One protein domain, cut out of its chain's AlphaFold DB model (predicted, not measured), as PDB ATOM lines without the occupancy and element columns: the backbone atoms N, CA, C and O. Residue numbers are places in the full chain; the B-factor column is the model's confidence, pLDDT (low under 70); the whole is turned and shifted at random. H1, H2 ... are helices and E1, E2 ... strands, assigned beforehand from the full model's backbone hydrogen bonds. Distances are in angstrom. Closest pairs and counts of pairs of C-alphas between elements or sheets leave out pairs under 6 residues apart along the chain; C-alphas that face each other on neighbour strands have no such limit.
ATOM      1  N   SER A   3      -8.226   5.363  27.337       90.12
ATOM      2  CA  SER A   3      -7.839   6.364  28.342       90.12
ATOM      3  C   SER A   3      -6.424   6.071  28.814       90.12
ATOM      4  O   SER A   3      -6.125   4.915  29.113       90.12
ATOM      5  N   LEU A   4      -5.586   7.101  28.881       90.81
ATOM      6  CA  LEU A   4      -4.231   7.049  29.418       90.81
ATOM      7  C   LEU A   4      -4.148   8.061  30.560       90.81
ATOM      8  O   LEU A   4      -4.316   9.255  30.333       90.81
ATOM      9  N   ASP A   5      -3.880   7.575  31.764       89.69
ATOM     10  CA  ASP A   5      -3.840   8.379  32.984       89.69
ATOM     11  C   ASP A   5      -2.548   8.112  33.758       89.69
ATOM     12  O   ASP A   5      -1.788   7.202  33.426       89.69
ATOM     13  N   THR A   6      -2.267   8.930  34.775       87.75
ATOM     14  CA  THR A   6      -1.041   8.844  35.584       87.75
ATOM     15  C   THR A   6      -1.380   8.664  37.059       87.75
ATOM     16  O   THR A   6      -2.253   9.347  37.589       87.75
ATOM     17  N   ASN A   7      -0.691   7.743  37.731       85.00
ATOM     18  CA  ASN A   7      -0.856   7.512  39.164       85.00
ATOM     19  C   ASN A   7      -0.026   8.493  40.015       85.00
ATOM     20  O   ASN A   7       0.813   9.238  39.510       85.00
ATOM     21  N   ALA A   8      -0.207   8.459  41.339       84.62
ATOM     22  CA  ALA A   8       0.512   9.340  42.270       84.62
ATOM     23  C   ALA A   8       2.045   9.150  42.273       84.62
ATOM     24  O   ALA A   8       2.768  10.020  42.748       84.62
ATOM     25  N   ALA A   9       2.544   8.027  41.744       82.81
ATOM     26  CA  ALA A   9       3.971   7.747  41.598       82.81
ATOM     27  C   ALA A   9       4.541   8.217  40.245       82.81
ATOM     28  O   ALA A   9       5.713   7.980  39.965       82.81
ATOM     29  N   GLY A  10       3.725   8.852  39.399       84.81
ATOM     30  CA  GLY A  10       4.140   9.330  38.083       84.81
ATOM     31  C   GLY A  10       4.218   8.239  37.017       84.81
ATOM     32  O   GLY A  10       4.797   8.483  35.970       84.81
ATOM     33  N   ASN A  11       3.660   7.045  37.241       86.38
ATOM     34  CA  ASN A  11       3.579   6.015  36.206       86.38
ATOM     35  C   ASN A  11       2.239   6.090  35.486       86.38
ATOM     36  O   ASN A  11       1.195   6.291  36.115       86.38
ATOM     37  N   ALA A  12       2.271   5.884  34.176       88.44
ATOM     38  CA  ALA A  12       1.078   5.839  33.366       88.44
ATOM     39  C   ALA A  12       0.417   4.459  33.404       88.44
ATOM     40  O   ALA A  12       1.077   3.420  33.515       88.44
ATOM     41  N   PHE A  13      -0.903   4.465  33.273       89.62
ATOM     42  CA  PHE A  13      -1.721   3.277  33.097       89.62
ATOM     43  C   PHE A  13      -2.749   3.526  31.998       89.62
ATOM     44  O   PHE A  13      -3.210   4.650  31.796       89.62
ATOM     45  N   ILE A  14      -3.096   2.468  31.271       90.75
ATOM     46  CA  ILE A  14      -3.997   2.550  30.125       90.75
ATOM     47  C   ILE A  14      -5.219   1.670  30.332       90.75
ATOM     48  O   ILE A  14      -5.121   0.568  30.865       90.75
ATOM     49  N   THR A  15      -6.369   2.151  29.871       91.00
ATOM     50  CA  THR A  15      -7.605   1.377  29.754       91.00
ATOM     51  C   THR A  15      -8.106   1.444  28.319       91.00
ATOM     52  O   THR A  15      -8.312   2.524  27.770       91.00
ATOM     53  N   ILE A  16      -8.339   0.285  27.711       91.06
ATOM     54  CA  ILE A  16      -8.797   0.128  26.336       91.06
ATOM     55  C   ILE A  16     -10.072  -0.706  26.330       91.06
ATOM     56  O   ILE A  16     -10.168  -1.760  26.960       91.06
ATOM     57  N   ARG A  17     -11.045  -0.254  25.548       92.06
ATOM     58  CA  ARG A  17     -12.194  -1.063  25.147       92.06
ATOM     59  C   ARG A  17     -12.077  -1.358  23.655       92.06
ATOM     60  O   ARG A  17     -12.189  -0.390  22.886       92.06
ATOM     61  N   PRO A  18     -11.859  -2.630  23.262       90.06
ATOM     62  CA  PRO A  18     -11.801  -3.018  21.859       90.06
ATOM     63  C   PRO A  18     -13.072  -2.615  21.113       90.06
ATOM     64  O   PRO A  18     -14.167  -2.584  21.680       90.06
ATOM     65  N   GLU A  19     -12.919  -2.290  19.835       88.69
ATOM     66  CA  GLU A  19     -14.058  -1.998  18.974       88.69
ATOM     67  C   GLU A  19     -14.960  -3.236  18.834       88.69
ATOM     68  O   GLU A  19     -14.496  -4.374  18.866       88.69
ATOM     69  N   GLY A  20     -16.272  -3.017  18.736       87.94
ATOM     70  CA  GLY A  20     -17.252  -4.098  18.599       87.94
ATOM     71  C   GLY A  20     -17.669  -4.784  19.906       87.94
ATOM     72  O   GLY A  20     -18.572  -5.614  19.877       87.94
ATOM     73  N   THR A  21     -17.099  -4.427  21.065       85.06
ATOM     74  CA  THR A  21     -17.508  -4.993  22.366       85.06
ATOM     75  C   THR A  21     -17.694  -3.936  23.452       85.06
ATOM     76  O   THR A  21     -16.984  -2.934  23.525       85.06
ATOM     77  N   LYS A  22     -18.679  -4.166  24.328       86.94
ATOM     78  CA  LYS A  22     -18.911  -3.379  25.552       86.94
ATOM     79  C   LYS A  22     -18.556  -4.137  26.832       86.94
ATOM     80  O   LYS A  22     -18.542  -3.526  27.894       86.94
ATOM     81  N   PHE A  23     -18.260  -5.431  26.718       86.06
ATOM     82  CA  PHE A  23     -18.079  -6.337  27.854       86.06
ATOM     83  C   PHE A  23     -16.611  -6.580  28.193       86.06
ATOM     84  O   PHE A  23     -16.296  -6.973  29.308       86.06
ATOM     85  N   ILE A  24     -15.709  -6.324  27.244       85.31
ATOM     86  CA  ILE A  24     -14.275  -6.522  27.435       85.31
ATOM     87  C   ILE A  24     -13.624  -5.167  27.683       85.31
ATOM     88  O   ILE A  24     -13.740  -4.247  26.871       85.31
ATOM     89  N   THR A  25     -12.921  -5.066  28.806       88.56
ATOM     90  CA  THR A  25     -12.033  -3.946  29.120       88.56
ATOM     91  C   THR A  25     -10.652  -4.518  29.392       88.56
ATOM     92  O   THR A  25     -10.517  -5.494  30.121       88.56
ATOM     93  N   ILE A  26      -9.640  -3.929  28.769       87.25
ATOM     94  CA  ILE A  26      -8.243  -4.329  28.905       87.25
ATOM     95  C   ILE A  26      -7.521  -3.146  29.522       87.25
ATOM     96  O   ILE A  26      -7.666  -2.028  29.032       87.25
ATOM     97  N   GLY A  27      -6.739  -3.368  30.566       87.81
ATOM     98  CA  GLY A  27      -5.943  -2.303  31.144       87.81
ATOM     99  C   GLY A  27      -4.700  -2.812  31.838       87.81
ATOM    100  O   GLY A  27      -4.551  -4.011  32.079       87.81
ATOM    101  N   THR A  28      -3.801  -1.882  32.125       85.94
ATOM    102  CA  THR A  28      -2.669  -2.118  33.022       85.94
ATOM    103  C   THR A  28      -3.093  -1.835  34.456       85.94
ATOM    104  O   THR A  28      -4.073  -1.125  34.702       85.94
ATOM    105  N   TRP A  29      -2.350  -2.363  35.422       76.75
ATOM    106  CA  TRP A  29      -2.610  -2.049  36.819       76.75
ATOM    107  C   TRP A  29      -2.348  -0.569  37.098       76.75
ATOM    108  O   TRP A  29      -1.417   0.025  36.559       76.75
ATOM    109  N   HIS A  30      -3.178   0.035  37.947       68.81
ATOM    110  CA  HIS A  30      -3.050   1.448  38.305       68.81
ATOM    111  C   HIS A  30      -1.918   1.681  39.322       68.81
ATOM    112  O   HIS A  30      -1.260   2.716  39.287       68.81
ATOM    113  N   ASN A  31      -1.647   0.712  40.205       60.12
ATOM    114  CA  ASN A  31      -0.711   0.866  41.322       60.12
ATOM    115  C   ASN A  31       0.243  -0.327  41.433       60.12
ATOM    116  O   ASN A  31      -0.175  -1.466  41.245       60.12
ATOM    117  N   ALA A  32       1.486  -0.078  41.860       59.69
ATOM    118  CA  ALA A  32       2.532  -1.101  41.996       59.69
ATOM    119  C   ALA A  32       2.153  -2.263  42.936       59.69
ATOM    120  O   ALA A  32       2.570  -3.396  42.727       59.69
ATOM    121  N   VAL A  33       1.322  -1.993  43.950       59.62
ATOM    122  CA  VAL A  33       0.809  -3.020  44.876       59.62
ATOM    123  C   VAL A  33      -0.132  -3.994  44.163       59.62
ATOM    124  O   VAL A  33      -0.076  -5.194  44.406       59.62
ATOM    125  N   GLN A  34      -0.979  -3.486  43.265       57.97
ATOM    126  CA  GLN A  34      -1.913  -4.300  42.481       57.97
ATOM    127  C   GLN A  34      -1.238  -4.921  41.253       57.97
ATOM    128  O   GLN A  34      -1.672  -5.962  40.777       57.97
ATOM    129  N   ASP A  35      -0.145  -4.314  40.783       60.81
ATOM    130  CA  ASP A  35       0.666  -4.837  39.690       60.81
ATOM    131  C   ASP A  35       1.282  -6.203  40.019       60.81
ATOM    132  O   ASP A  35       1.575  -6.968  39.103       60.81
ATOM    133  N   GLY A  36       1.460  -6.541  41.306       57.19
ATOM    134  CA  GLY A  36       1.804  -7.897  41.755       57.19
ATOM    135  C   GLY A  36       3.099  -8.456  41.151       57.19
ATOM    136  O   GLY A  36       3.250  -9.671  41.039       57.19
ATOM    137  N   GLY A  37       4.010  -7.583  40.703       62.59
ATOM    138  CA  GLY A  37       5.234  -7.961  39.987       62.59
ATOM    139  C   GLY A  37       5.043  -8.292  38.500       62.59
ATOM    140  O   GLY A  37       5.941  -8.868  37.888       62.59
ATOM    141  N   THR A  38       3.897  -7.952  37.903       63.34
ATOM    142  CA  THR A  38       3.648  -8.128  36.460       63.34
ATOM    143  C   THR A  38       4.287  -7.042  35.590       63.34
ATOM    144  O   THR A  38       4.355  -7.225  34.374       63.34
ATOM    145  N   ASN A  39       4.838  -5.982  36.201       68.81
ATOM    146  CA  ASN A  39       5.528  -4.864  35.551       68.81
ATOM    147  C   ASN A  39       4.690  -4.240  34.427       68.81
ATOM    148  O   ASN A  39       5.198  -3.965  33.340       68.81
ATOM    149  N   SER A  40       3.390  -4.051  34.669       72.94
ATOM    150  CA  SER A  40       2.463  -3.492  33.677       72.94
ATOM    151  C   SER A  40       2.377  -1.962  33.711       72.94
ATOM    152  O   SER A  40       1.774  -1.367  32.819       72.94
ATOM    153  N   LEU A  41       2.994  -1.313  34.706       81.50
ATOM    154  CA  LEU A  41       3.087   0.145  34.786       81.50
ATOM    155  C   LEU A  41       3.969   0.706  33.666       81.50
ATOM    156  O   LEU A  41       5.072   0.219  33.424       81.50
ATOM    157  N   ILE A  42       3.493   1.762  33.008       86.19
ATOM    158  CA  ILE A  42       4.188   2.391  31.883       86.19
ATOM    159  C   ILE A  42       4.979   3.592  32.422       86.19
ATOM    160  O   ILE A  42       4.364   4.541  32.913       86.19
ATOM    161  N   PRO A  43       6.322   3.604  32.336       87.25
ATOM    162  CA  PRO A  43       7.101   4.754  32.780       87.25
ATOM    163  C   PRO A  43       6.710   6.015  32.006       87.25
ATOM    164  O   PRO A  43       6.571   5.981  30.775       87.25
ATOM    165  N   PHE A  44       6.548   7.127  32.722       82.50
ATOM    166  CA  PHE A  44       6.251   8.417  32.106       82.50
ATOM    167  C   PHE A  44       7.351   8.825  31.124       82.50
ATOM    168  O   PHE A  44       8.531   8.558  31.354       82.50
ATOM    169  N   ALA A  45       6.945   9.447  30.015       84.31
ATOM    170  CA  ALA A  45       7.825   9.862  28.920       84.31
ATOM    171  C   ALA A  45       8.657   8.736  28.266       84.31
ATOM    172  O   ALA A  45       9.588   9.018  27.515       84.31
ATOM    173  N   SER A  46       8.324   7.463  28.502       89.12
ATOM    174  CA  SER A  46       8.862   6.365  27.694       89.12
ATOM    175  C   SER A  46       8.336   6.420  26.256       89.12
ATOM    176  O   SER A  46       7.257   6.956  25.996       89.12
ATOM    177  N   ASP A  47       9.038   5.782  25.318       92.44
ATOM    178  CA  ASP A  47       8.566   5.657  23.930       92.44
ATOM    179  C   ASP A  47       7.162   5.039  23.849       92.44
ATOM    180  O   ASP A  47       6.345   5.421  23.007       92.44
ATOM    181  N   LEU A  48       6.860   4.092  24.746       89.06
ATOM    182  CA  LEU A  48       5.540   3.483  24.840       89.06
ATOM    183  C   LEU A  48       4.489   4.496  25.305       89.06
ATOM    184  O   LEU A  48       3.420   4.555  24.708       89.06
ATOM    185  N   TYR A  49       4.793   5.313  26.318       90.94
ATOM    186  CA  TYR A  49       3.895   6.377  26.770       90.94
ATOM    187  C   TYR A  49       3.529   7.329  25.625       90.94
ATOM    188  O   TYR A  49       2.347   7.556  25.376       90.94
ATOM    189  N   THR A  50       4.526   7.822  24.885       91.62
ATOM    190  CA  THR A  50       4.309   8.752  23.766       91.62
ATOM    191  C   THR A  50       3.420   8.135  22.687       91.62
ATOM    192  O   THR A  50       2.444   8.749  22.264       91.62
ATOM    193  N   ARG A  51       3.680   6.879  22.300       92.12
ATOM    194  CA  ARG A  51       2.846   6.173  21.312       92.12
ATOM    195  C   ARG A  51       1.409   5.974  21.784       92.12
ATOM    196  O   ARG A  51       0.484   6.075  20.986       92.12
ATOM    197  N   LEU A  52       1.213   5.674  23.067       90.94
ATOM    198  CA  LEU A  52      -0.121   5.495  23.637       90.94
ATOM    199  C   LEU A  52      -0.882   6.821  23.756       90.94
ATOM    200  O   LEU A  52      -2.097   6.824  23.582       90.94
ATOM    201  N   ALA A  53      -0.188   7.934  24.004       91.06
ATOM    202  CA  ALA A  53      -0.786   9.268  24.035       91.06
ATOM    203  C   ALA A  53      -1.300   9.719  22.653       91.06
ATOM    204  O   ALA A  53      -2.248  10.496  22.568       91.06
ATOM    205  N   GLU A  54      -0.706   9.209  21.573       92.88
ATOM    206  CA  GLU A  54      -1.115   9.485  20.189       92.88
ATOM    207  C   GLU A  54      -2.157   8.493  19.642       92.88
ATOM    208  O   GLU A  54      -2.684   8.698  18.544       92.88
ATOM    209  N   MET A  55      -2.464   7.430  20.396       92.00
ATOM    210  CA  MET A  55      -3.336   6.335  19.968       92.00
ATOM    211  C   MET A  55      -4.780   6.797  19.748       92.00
ATOM    212  O   MET A  55      -5.358   7.549  20.537       92.00
TER     213      MET A  55
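What this domain is: This is residues 3 to 55 of the 80 residues of an uncharacterized protein of Chloroflexi bacterium (UniProt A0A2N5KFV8). With little regular structure, this is a small hairpin of strands E1 and E2 with helix H2 near it; loops fold back beside E2, residues 26 to 27 and 42 to 43 making short antiparallel pairings with it. The printed part has 53 residues, with named elements in the order E1, E2, H1, H2; the class is mixed, with 21 residues in named elements. It is only just compact, close to loose, radius of gyration of the C-alphas 11.6 A, spanning 33 by 25 by 17 A.

Where its parts are: E2, residues 11 to 16, is 16.9 A long. E1, residues 3 to 6, 10.2 A, begins at C-alpha 3 (-7.839, 6.364, 28.342). H2, residues 47 to 53, 10.0 A, ends at C-alpha 53 (-0.786, 9.268, 24.035). H1, residues 32 to 35, is 4.8 A.

How they stand to each other: The hairpin E1 and E2 is antiparallel at 164 degrees; N 5 and O 13, 3.0 A, are within hydrogen-bond range. The closest C-alphas of E1 and H2, Leu 4 and Ala 53, are 6.8 A apart. H1 is apart from E1 and H2. Every O i to N i+4 pair in H2 is within hydrogen-bond range; H1 is too short for one.

The domain as a whole: The C-alphas farthest apart, Ala 9 and Gly 20, are 33.5 A apart. The printed part has no cut. Links E2 to H1 and H1 to H2 are long. Residues 30 to 39 have pLDDT under 70.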